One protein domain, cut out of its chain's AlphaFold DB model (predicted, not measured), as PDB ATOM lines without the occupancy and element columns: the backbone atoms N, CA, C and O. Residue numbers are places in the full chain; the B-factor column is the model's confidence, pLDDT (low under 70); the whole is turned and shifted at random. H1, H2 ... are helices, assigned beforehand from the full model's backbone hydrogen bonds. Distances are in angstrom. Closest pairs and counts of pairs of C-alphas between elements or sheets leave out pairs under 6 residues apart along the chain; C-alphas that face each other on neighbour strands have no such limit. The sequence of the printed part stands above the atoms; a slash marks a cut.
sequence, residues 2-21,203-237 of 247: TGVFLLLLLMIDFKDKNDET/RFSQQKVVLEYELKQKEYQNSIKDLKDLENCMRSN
ATOM      1  N   THR A   2      -8.933  42.614  11.928       46.62
ATOM      2  CA  THR A   2      -9.391  41.231  12.197       46.62
ATOM      3  C   THR A   2     -10.398  40.667  11.181       46.62
ATOM      4  O   THR A   2     -10.334  39.485  10.859       46.62
ATOM      5  N   GLY A   3     -11.268  41.493  10.588       40.66
ATOM      6  CA  GLY A   3     -12.275  41.024   9.616       40.66
ATOM      7  C   GLY A   3     -11.712  40.523   8.275       40.66
ATOM      8  O   GLY A   3     -12.333  39.698   7.613       40.66
ATOM      9  N   VAL A   4     -10.514  40.974   7.887       45.91
ATOM     10  CA  VAL A   4      -9.856  40.576   6.625       45.91
ATOM     11  C   VAL A   4      -9.326  39.136   6.693       45.91
ATOM     12  O   VAL A   4      -9.342  38.427   5.692       45.91
ATOM     13  N   PHE A   5      -8.913  38.676   7.879       46.28
ATOM     14  CA  PHE A   5      -8.382  37.324   8.084       46.28
ATOM     15  C   PHE A   5      -9.488  36.258   8.027       46.28
ATOM     16  O   PHE A   5      -9.338  35.224   7.379       46.28
ATOM     17  N   LEU A   6     -10.645  36.566   8.620       50.38
ATOM     18  CA  LEU A   6     -11.854  35.742   8.551       50.38
ATOM     19  C   LEU A   6     -12.363  35.584   7.105       50.38
ATOM     20  O   LEU A   6     -12.851  34.523   6.718       50.38
ATOM     21  N   LEU A   7     -12.201  36.640   6.299       52.50
ATOM     22  CA  LEU A   7     -12.556  36.654   4.887       52.50
ATOM     23  C   LEU A   7     -11.589  35.840   4.024       52.50
ATOM     24  O   LEU A   7     -12.032  35.154   3.109       52.50
ATOM     25  N   LEU A   8     -10.284  35.902   4.309       51.16
ATOM     26  CA  LEU A   8      -9.296  35.083   3.610       51.16
ATOM     27  C   LEU A   8      -9.626  33.596   3.786       51.16
ATOM     28  O   LEU A   8      -9.613  32.863   2.809       51.16
ATOM     29  N   LEU A   9     -10.014  33.185   4.998       49.50
ATOM     30  CA  LEU A   9     -10.450  31.818   5.293       49.50
ATOM     31  C   LEU A   9     -11.721  31.425   4.527       49.50
ATOM     32  O   LEU A   9     -11.746  30.367   3.913       49.50
ATOM     33  N   LEU A  10     -12.744  32.291   4.492       53.56
ATOM     34  CA  LEU A  10     -13.956  32.028   3.704       53.56
ATOM     35  C   LEU A  10     -13.641  31.942   2.202       53.56
ATOM     36  O   LEU A  10     -14.051  31.001   1.540       53.56
ATOM     37  N   MET A  11     -12.872  32.882   1.649       49.44
ATOM     38  CA  MET A  11     -12.531  32.861   0.223       49.44
ATOM     39  C   MET A  11     -11.609  31.695  -0.161       49.44
ATOM     40  O   MET A  11     -11.695  31.238  -1.297       49.44
ATOM     41  N   ILE A  12     -10.751  31.215   0.748       49.66
ATOM     42  CA  ILE A  12      -9.922  30.018   0.538       49.66
ATOM     43  C   ILE A  12     -10.809  28.765   0.445       49.66
ATOM     44  O   ILE A  12     -10.650  28.022  -0.518       49.66
ATOM     45  N   ASP A  13     -11.803  28.597   1.326       48.53
ATOM     46  CA  ASP A  13     -12.742  27.458   1.269       48.53
ATOM     47  C   ASP A  13     -13.595  27.435  -0.017       48.53
ATOM     48  O   ASP A  13     -13.961  26.368  -0.514       48.53
ATOM     49  N   PHE A  14     -13.908  28.599  -0.601       50.59
ATOM     50  CA  PHE A  14     -14.686  28.675  -1.846       50.59
ATOM     51  C   PHE A  14     -13.846  28.503  -3.118       50.59
ATOM     52  O   PHE A  14     -14.381  28.088  -4.148       50.59
ATOM     53  N   LYS A  15     -12.541  28.799  -3.075       47.22
ATOM     54  CA  LYS A  15     -11.662  28.716  -4.253       47.22
ATOM     55  C   LYS A  15     -11.400  27.273  -4.705       47.22
ATOM     56  O   LYS A  15     -11.075  27.065  -5.869       47.22
ATOM     57  N   ASP A  16     -11.610  26.293  -3.826       47.44
ATOM     58  CA  ASP A  16     -11.484  24.865  -4.145       47.44
ATOM     59  C   ASP A  16     -12.667  24.298  -4.964       47.44
ATOM     60  O   ASP A  16     -12.599  23.167  -5.447       47.44
ATOM     61  N   LYS A  17     -13.735  25.077  -5.211       51.12
ATOM     62  CA  LYS A  17     -14.870  24.683  -6.073       51.12
ATOM     63  C   LYS A  17     -14.872  25.469  -7.387       51.12
ATOM     64  O   LYS A  17     -15.608  26.435  -7.573       51.12
ATOM     65  N   ASN A  18     -14.015  25.037  -8.306       49.34
ATOM     66  CA  ASN A  18     -13.574  25.763  -9.503       49.34
ATOM     67  C   ASN A  18     -14.606  26.022 -10.640       49.34
ATOM     68  O   ASN A  18     -14.173  26.405 -11.720       49.34
ATOM     69  N   ASP A  19     -15.931  25.919 -10.440       53.44
ATOM     70  CA  ASP A  19     -16.929  26.133 -11.525       53.44
ATOM     71  C   ASP A  19     -18.047  27.177 -11.252       53.44
ATOM     72  O   ASP A  19     -18.770  27.589 -12.170       53.44
ATOM     73  N   GLU A  20     -18.183  27.701 -10.028       76.19
ATOM     74  CA  GLU A  20     -19.378  28.474  -9.626       76.19
ATOM     75  C   GLU A  20     -19.234  30.007  -9.646       76.19
ATOM     76  O   GLU A  20     -20.173  30.707  -9.275       76.19
ATOM     77  N   THR A  21     -18.114  30.578 -10.097       83.06
ATOM     78  CA  THR A  21     -17.912  32.045 -10.094       83.06
ATOM     79  C   THR A  21     -17.951  32.674 -11.487       83.06
ATOM     80  O   THR A  21     -17.723  32.018 -12.508       83.06
ATOM     81  N   ARG A 203     -27.428  31.065  -6.601       87.44
ATOM     82  CA  ARG A 203     -28.097  31.809  -5.530       87.44
ATOM     83  C   ARG A 203     -28.051  31.083  -4.185       87.44
ATOM     84  O   ARG A 203     -27.971  31.745  -3.150       87.44
ATOM     85  N   PHE A 204     -28.074  29.752  -4.176       86.69
ATOM     86  CA  PHE A 204     -27.974  28.982  -2.938       86.69
ATOM     87  C   PHE A 204     -26.579  29.138  -2.314       86.69
ATOM     88  O   PHE A 204     -26.460  29.449  -1.126       86.69
ATOM     89  N   SER A 205     -25.524  29.045  -3.124       84.38
ATOM     90  CA  SER A 205     -24.147  29.329  -2.713       84.38
ATOM     91  C   SER A 205     -23.985  30.771  -2.209       84.38
ATOM     92  O   SER A 205     -23.363  30.988  -1.169       84.38
ATOM     93  N   GLN A 206     -24.590  31.763  -2.874       88.12
ATOM     94  CA  GLN A 206     -24.587  33.161  -2.414       88.12
ATOM     95  C   GLN A 206     -25.223  33.319  -1.019       88.12
ATOM     96  O   GLN A 206     -24.631  33.938  -0.135       88.12
ATOM     97  N   GLN A 207     -26.406  32.738  -0.799       89.62
ATOM     98  CA  GLN A 207     -27.108  32.800   0.490       89.62
ATOM     99  C   GLN A 207     -26.330  32.099   1.603       89.62
ATOM    100  O   GLN A 207     -26.251  32.606   2.722       89.62
ATOM    101  N   LYS A 208     -25.700  30.965   1.284       86.81
ATOM    102  CA  LYS A 208     -24.833  30.248   2.217       86.81
ATOM    103  C   LYS A 208     -23.660  31.117   2.682       86.81
ATOM    104  O   LYS A 208     -23.401  31.169   3.880       86.81
ATOM    105  N   VAL A 209     -23.006  31.845   1.771       85.25
ATOM    106  CA  VAL A 209     -21.922  32.784   2.126       85.25
ATOM    107  C   VAL A 209     -22.408  33.866   3.082       85.25
ATOM    108  O   VAL A 209     -21.724  34.167   4.059       85.25
ATOM    109  N   VAL A 210     -23.576  34.456   2.811       89.12
ATOM    110  CA  VAL A 210     -24.145  35.494   3.682       89.12
ATOM    111  C   VAL A 210     -24.373  34.936   5.085       89.12
ATOM    112  O   VAL A 210     -23.901  35.526   6.055       89.12
ATOM    113  N   LEU A 211     -25.016  33.770   5.191       88.31
ATOM    114  CA  LEU A 211     -25.302  33.132   6.474       88.31
ATOM    115  C   LEU A 211     -24.021  32.804   7.255       88.31
ATOM    116  O   LEU A 211     -23.919  33.111   8.442       88.31
ATOM    117  N   GLU A 212     -23.026  32.204   6.603       86.62
ATOM    118  CA  GLU A 212     -21.744  31.881   7.239       86.62
ATOM    119  C   GLU A 212     -21.005  33.136   7.713       86.62
ATOM    120  O   GLU A 212     -20.410  33.141   8.794       86.62
ATOM    121  N   TYR A 213     -21.060  34.217   6.931       84.62
ATOM    122  CA  TYR A 213     -20.483  35.497   7.321       84.62
ATOM    123  C   TYR A 213     -21.181  36.084   8.554       84.62
ATOM    124  O   TYR A 213     -20.505  36.521   9.486       84.62
ATOM    125  N   GLU A 214     -22.513  36.072   8.588       86.75
ATOM    126  CA  GLU A 214     -23.299  36.566   9.724       86.75
ATOM    127  C   GLU A 214     -23.034  35.765  11.003       86.75
ATOM    128  O   GLU A 214     -22.830  36.354  12.069       86.75
ATOM    129  N   LEU A 215     -22.967  34.434  10.898       85.38
ATOM    130  CA  LEU A 215     -22.633  33.556  12.022       85.38
ATOM    131  C   LEU A 215     -21.245  33.873  12.580       85.38
ATOM    132  O   LEU A 215     -21.110  34.132  13.777       85.38
ATOM    133  N   LYS A 216     -20.229  33.955  11.715       83.25
ATOM    134  CA  LYS A 216     -18.859  34.272  12.142       83.25
ATOM    135  C   LYS A 216     -18.731  35.687  12.713       83.25
ATOM    136  O   LYS A 216     -17.974  35.905  13.656       83.25
ATOM    137  N   GLN A 217     -19.469  36.661  12.177       82.31
ATOM    138  CA  GLN A 217     -19.528  38.007  12.756       82.31
ATOM    139  C   GLN A 217     -20.112  37.976  14.170       82.31
ATOM    140  O   GLN A 217     -19.562  38.603  15.074       82.31
ATOM    141  N   LYS A 218     -21.191  37.221  14.388       85.38
ATOM    142  CA  LYS A 218     -21.800  37.072  15.712       85.38
ATOM    143  C   LYS A 218     -20.848  36.409  16.708       85.38
ATOM    144  O   LYS A 218     -20.707  36.902  17.824       85.38
ATOM    145  N   GLU A 219     -20.173  35.336  16.302       85.94
ATOM    146  CA  GLU A 219     -19.138  34.678  17.111       85.94
ATOM    147  C   GLU A 219     -18.032  35.659  17.502       85.94
ATOM    148  O   GLU A 219     -17.695  35.775  18.679       85.94
ATOM    149  N   TYR A 220     -17.534  36.435  16.538       81.50
ATOM    150  CA  TYR A 220     -16.507  37.440  16.782       81.50
ATOM    151  C   TYR A 220     -16.951  38.517  17.783       81.50
ATOM    152  O   TYR A 220     -16.194  38.865  18.690       81.50
ATOM    153  N   GLN A 221     -18.179  39.029  17.655       81.75
ATOM    154  CA  GLN A 221     -18.718  40.021  18.592       81.75
ATOM    155  C   GLN A 221     -18.871  39.453  20.005       81.75
ATOM    156  O   GLN A 221     -18.538  40.135  20.975       81.75
ATOM    157  N   ASN A 222     -19.307  38.196  20.129       87.75
ATOM    158  CA  ASN A 222     -19.364  37.512  21.418       87.75
ATOM    159  C   ASN A 222     -17.963  37.382  22.030       87.75
ATOM    160  O   ASN A 222     -17.769  37.772  23.174       87.75
ATOM    161  N   SER A 223     -16.960  36.964  21.249       87.19
ATOM    162  CA  SER A 223     -15.578  36.875  21.737       87.19
ATOM    163  C   SER A 223     -15.010  38.228  22.182       87.19
ATOM    164  O   SER A 223     -14.299  38.293  23.181       87.19
ATOM    165  N   ILE A 224     -15.323  39.327  21.480       86.56
ATOM    166  CA  ILE A 224     -14.938  40.678  21.928       86.56
ATOM    167  C   ILE A 224     -15.583  41.004  23.274       86.56
ATOM    168  O   ILE A 224     -14.929  41.592  24.137       86.56
ATOM    169  N   LYS A 225     -16.868  40.683  23.435       90.25
ATOM    170  CA  LYS A 225     -17.597  40.942  24.674       90.25
ATOM    171  C   LYS A 225     -16.973  40.169  25.836       90.25
ATOM    172  O   LYS A 225     -16.631  40.790  26.836       90.25
ATOM    173  N   ASP A 226     -16.727  38.875  25.656       90.75
ATOM    174  CA  ASP A 226     -16.119  38.017  26.675       90.75
ATOM    175  C   ASP A 226     -14.732  38.536  27.097       90.75
ATOM    176  O   ASP A 226     -14.400  38.563  28.282       90.75
ATOM    177  N   LEU A 227     -13.932  39.024  26.138       89.62
ATOM    178  CA  LEU A 227     -12.633  39.643  26.422       89.62
ATOM    179  C   LEU A 227     -12.757  40.936  27.239       89.62
ATOM    180  O   LEU A 227     -11.967  41.150  28.157       89.62
ATOM    181  N   LYS A 228     -13.736  41.794  26.925       89.94
ATOM    182  CA  LYS A 228     -13.995  43.026  27.690       89.94
ATOM    183  C   LYS A 228     -14.486  42.720  29.103       89.94
ATOM    184  O   LYS A 228     -14.073  43.390  30.046       89.94
ATOM    185  N   ASP A 229     -15.338  41.712  29.254       91.25
ATOM    186  CA  ASP A 229     -15.847  41.283  30.556       91.25
ATOM    187  C   ASP A 229     -14.698  40.737  31.424       91.25
ATOM    188  O   ASP A 229     -14.557  41.138  32.582       91.25
ATOM    189  N   LEU A 230     -13.795  39.937  30.843       89.88
ATOM    190  CA  LEU A 230     -12.577  39.474  31.514       89.88
ATOM    191  C   LEU A 230     -11.648  40.635  31.913       89.88
ATOM    192  O   LEU A 230     -11.141  40.658  33.035       89.88
ATOM    193  N   GLU A 231     -11.427  41.604  31.020       90.31
ATOM    194  CA  GLU A 231     -10.618  42.798  31.304       90.31
ATOM    195  C   GLU A 231     -11.187  43.593  32.488       90.31
ATOM    196  O   GLU A 231     -10.440  44.009  33.377       90.31
ATOM    197  N   ASN A 232     -12.510  43.756  32.538       89.12
ATOM    198  CA  ASN A 232     -13.192  44.435  33.635       89.12
ATOM    199  C   ASN A 232     -13.050  43.669  34.958       89.12
ATOM    200  O   ASN A 232     -12.723  44.291  35.969       89.12
ATOM    201  N   CYS A 233     -13.204  42.339  34.953       86.56
ATOM    202  CA  CYS A 233     -12.980  41.503  36.138       86.56
ATOM    203  C   CYS A 233     -11.536  41.588  36.657       86.56
ATOM    204  O   CYS A 233     -11.305  41.665  37.863       86.56
ATOM    205  N   MET A 234     -10.543  41.605  35.762       84.25
ATOM    206  CA  MET A 234      -9.141  41.760  36.167       84.25
ATOM    207  C   MET A 234      -8.860  43.146  36.757       84.25
ATOM    208  O   MET A 234      -8.069  43.267  37.690       84.25
ATOM    209  N   ARG A 235      -9.514  44.199  36.252       81.75
ATOM    210  CA  ARG A 235      -9.379  45.561  36.792       81.75
ATOM    211  C   ARG A 235     -10.063  45.736  38.145       81.75
ATOM    212  O   ARG A 235      -9.514  46.442  38.986       81.75
ATOM    213  N   SER A 236     -11.214  45.102  38.370       77.25
ATOM    214  CA  SER A 236     -11.919  45.174  39.656       77.25
ATOM    215  C   SER A 236     -11.191  44.426  40.774       77.25
ATOM    216  O   SER A 236     -11.216  44.877  41.910       77.25
ATOM    217  N   ASN A 237     -10.484  43.336  40.457       63.66
ATOM    218  CA  ASN A 237      -9.776  42.529  41.460       63.66
ATOM    219  C   ASN A 237      -8.423  43.121  41.909       63.66
ATOM    220  O   ASN A 237      -7.836  42.634  42.868       63.66
TER     221      ASN A 237
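What this domain is: This is residues 2 to 21 and 203 to 237 of the 247 residues of an uncharacterized protein of Kaistella flava (ex Peng et al. 2021) (UniProt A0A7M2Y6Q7). One long helix, H2, makes the length of a rod, and a much shorter helix, H1, runs roughly the opposite way beside the part of H2 before residue 221, with a slight gap between them. Residues 221 to 237 of H2 stick out beyond this pair as a free arm. The printed part has 55 residues with two named helices, H1 then H2, and no named strand: all helix. It is extended, with a radius of gyration of the C-alphas of 16.3 A and spans of 56 by 18 by 11 A.

Where its parts are: Find C-alpha 3 at (-12.275, 41.024, 9.616); from there H1, residues 3 to 15, runs 18.6 A. After the cut, start again at C-alpha 203 at (-28.097, 31.809, -5.530), where H2, residues 203 to 237, begins and runs 51.6 A to C-alpha 237 at (-9.776, 42.529, 41.460).

How they stand to each other: H1 and H2 are near each other, with 15 pairs of C-alphas within 10 A and the closest pair 8.0 A apart. In both, every O i to N i+4 pair is within hydrogen-bond range.

The domain as a whole: The C-alphas of Asp 19 and Asn 237, the two farthest apart, are 55.9 A apart. Residues 22 to 202 are not printed; C-alphas 21 and 203 stand 11.2 A apart across the cut. Look for pLDDT under 70 at residues 2 to 19 and residue 237.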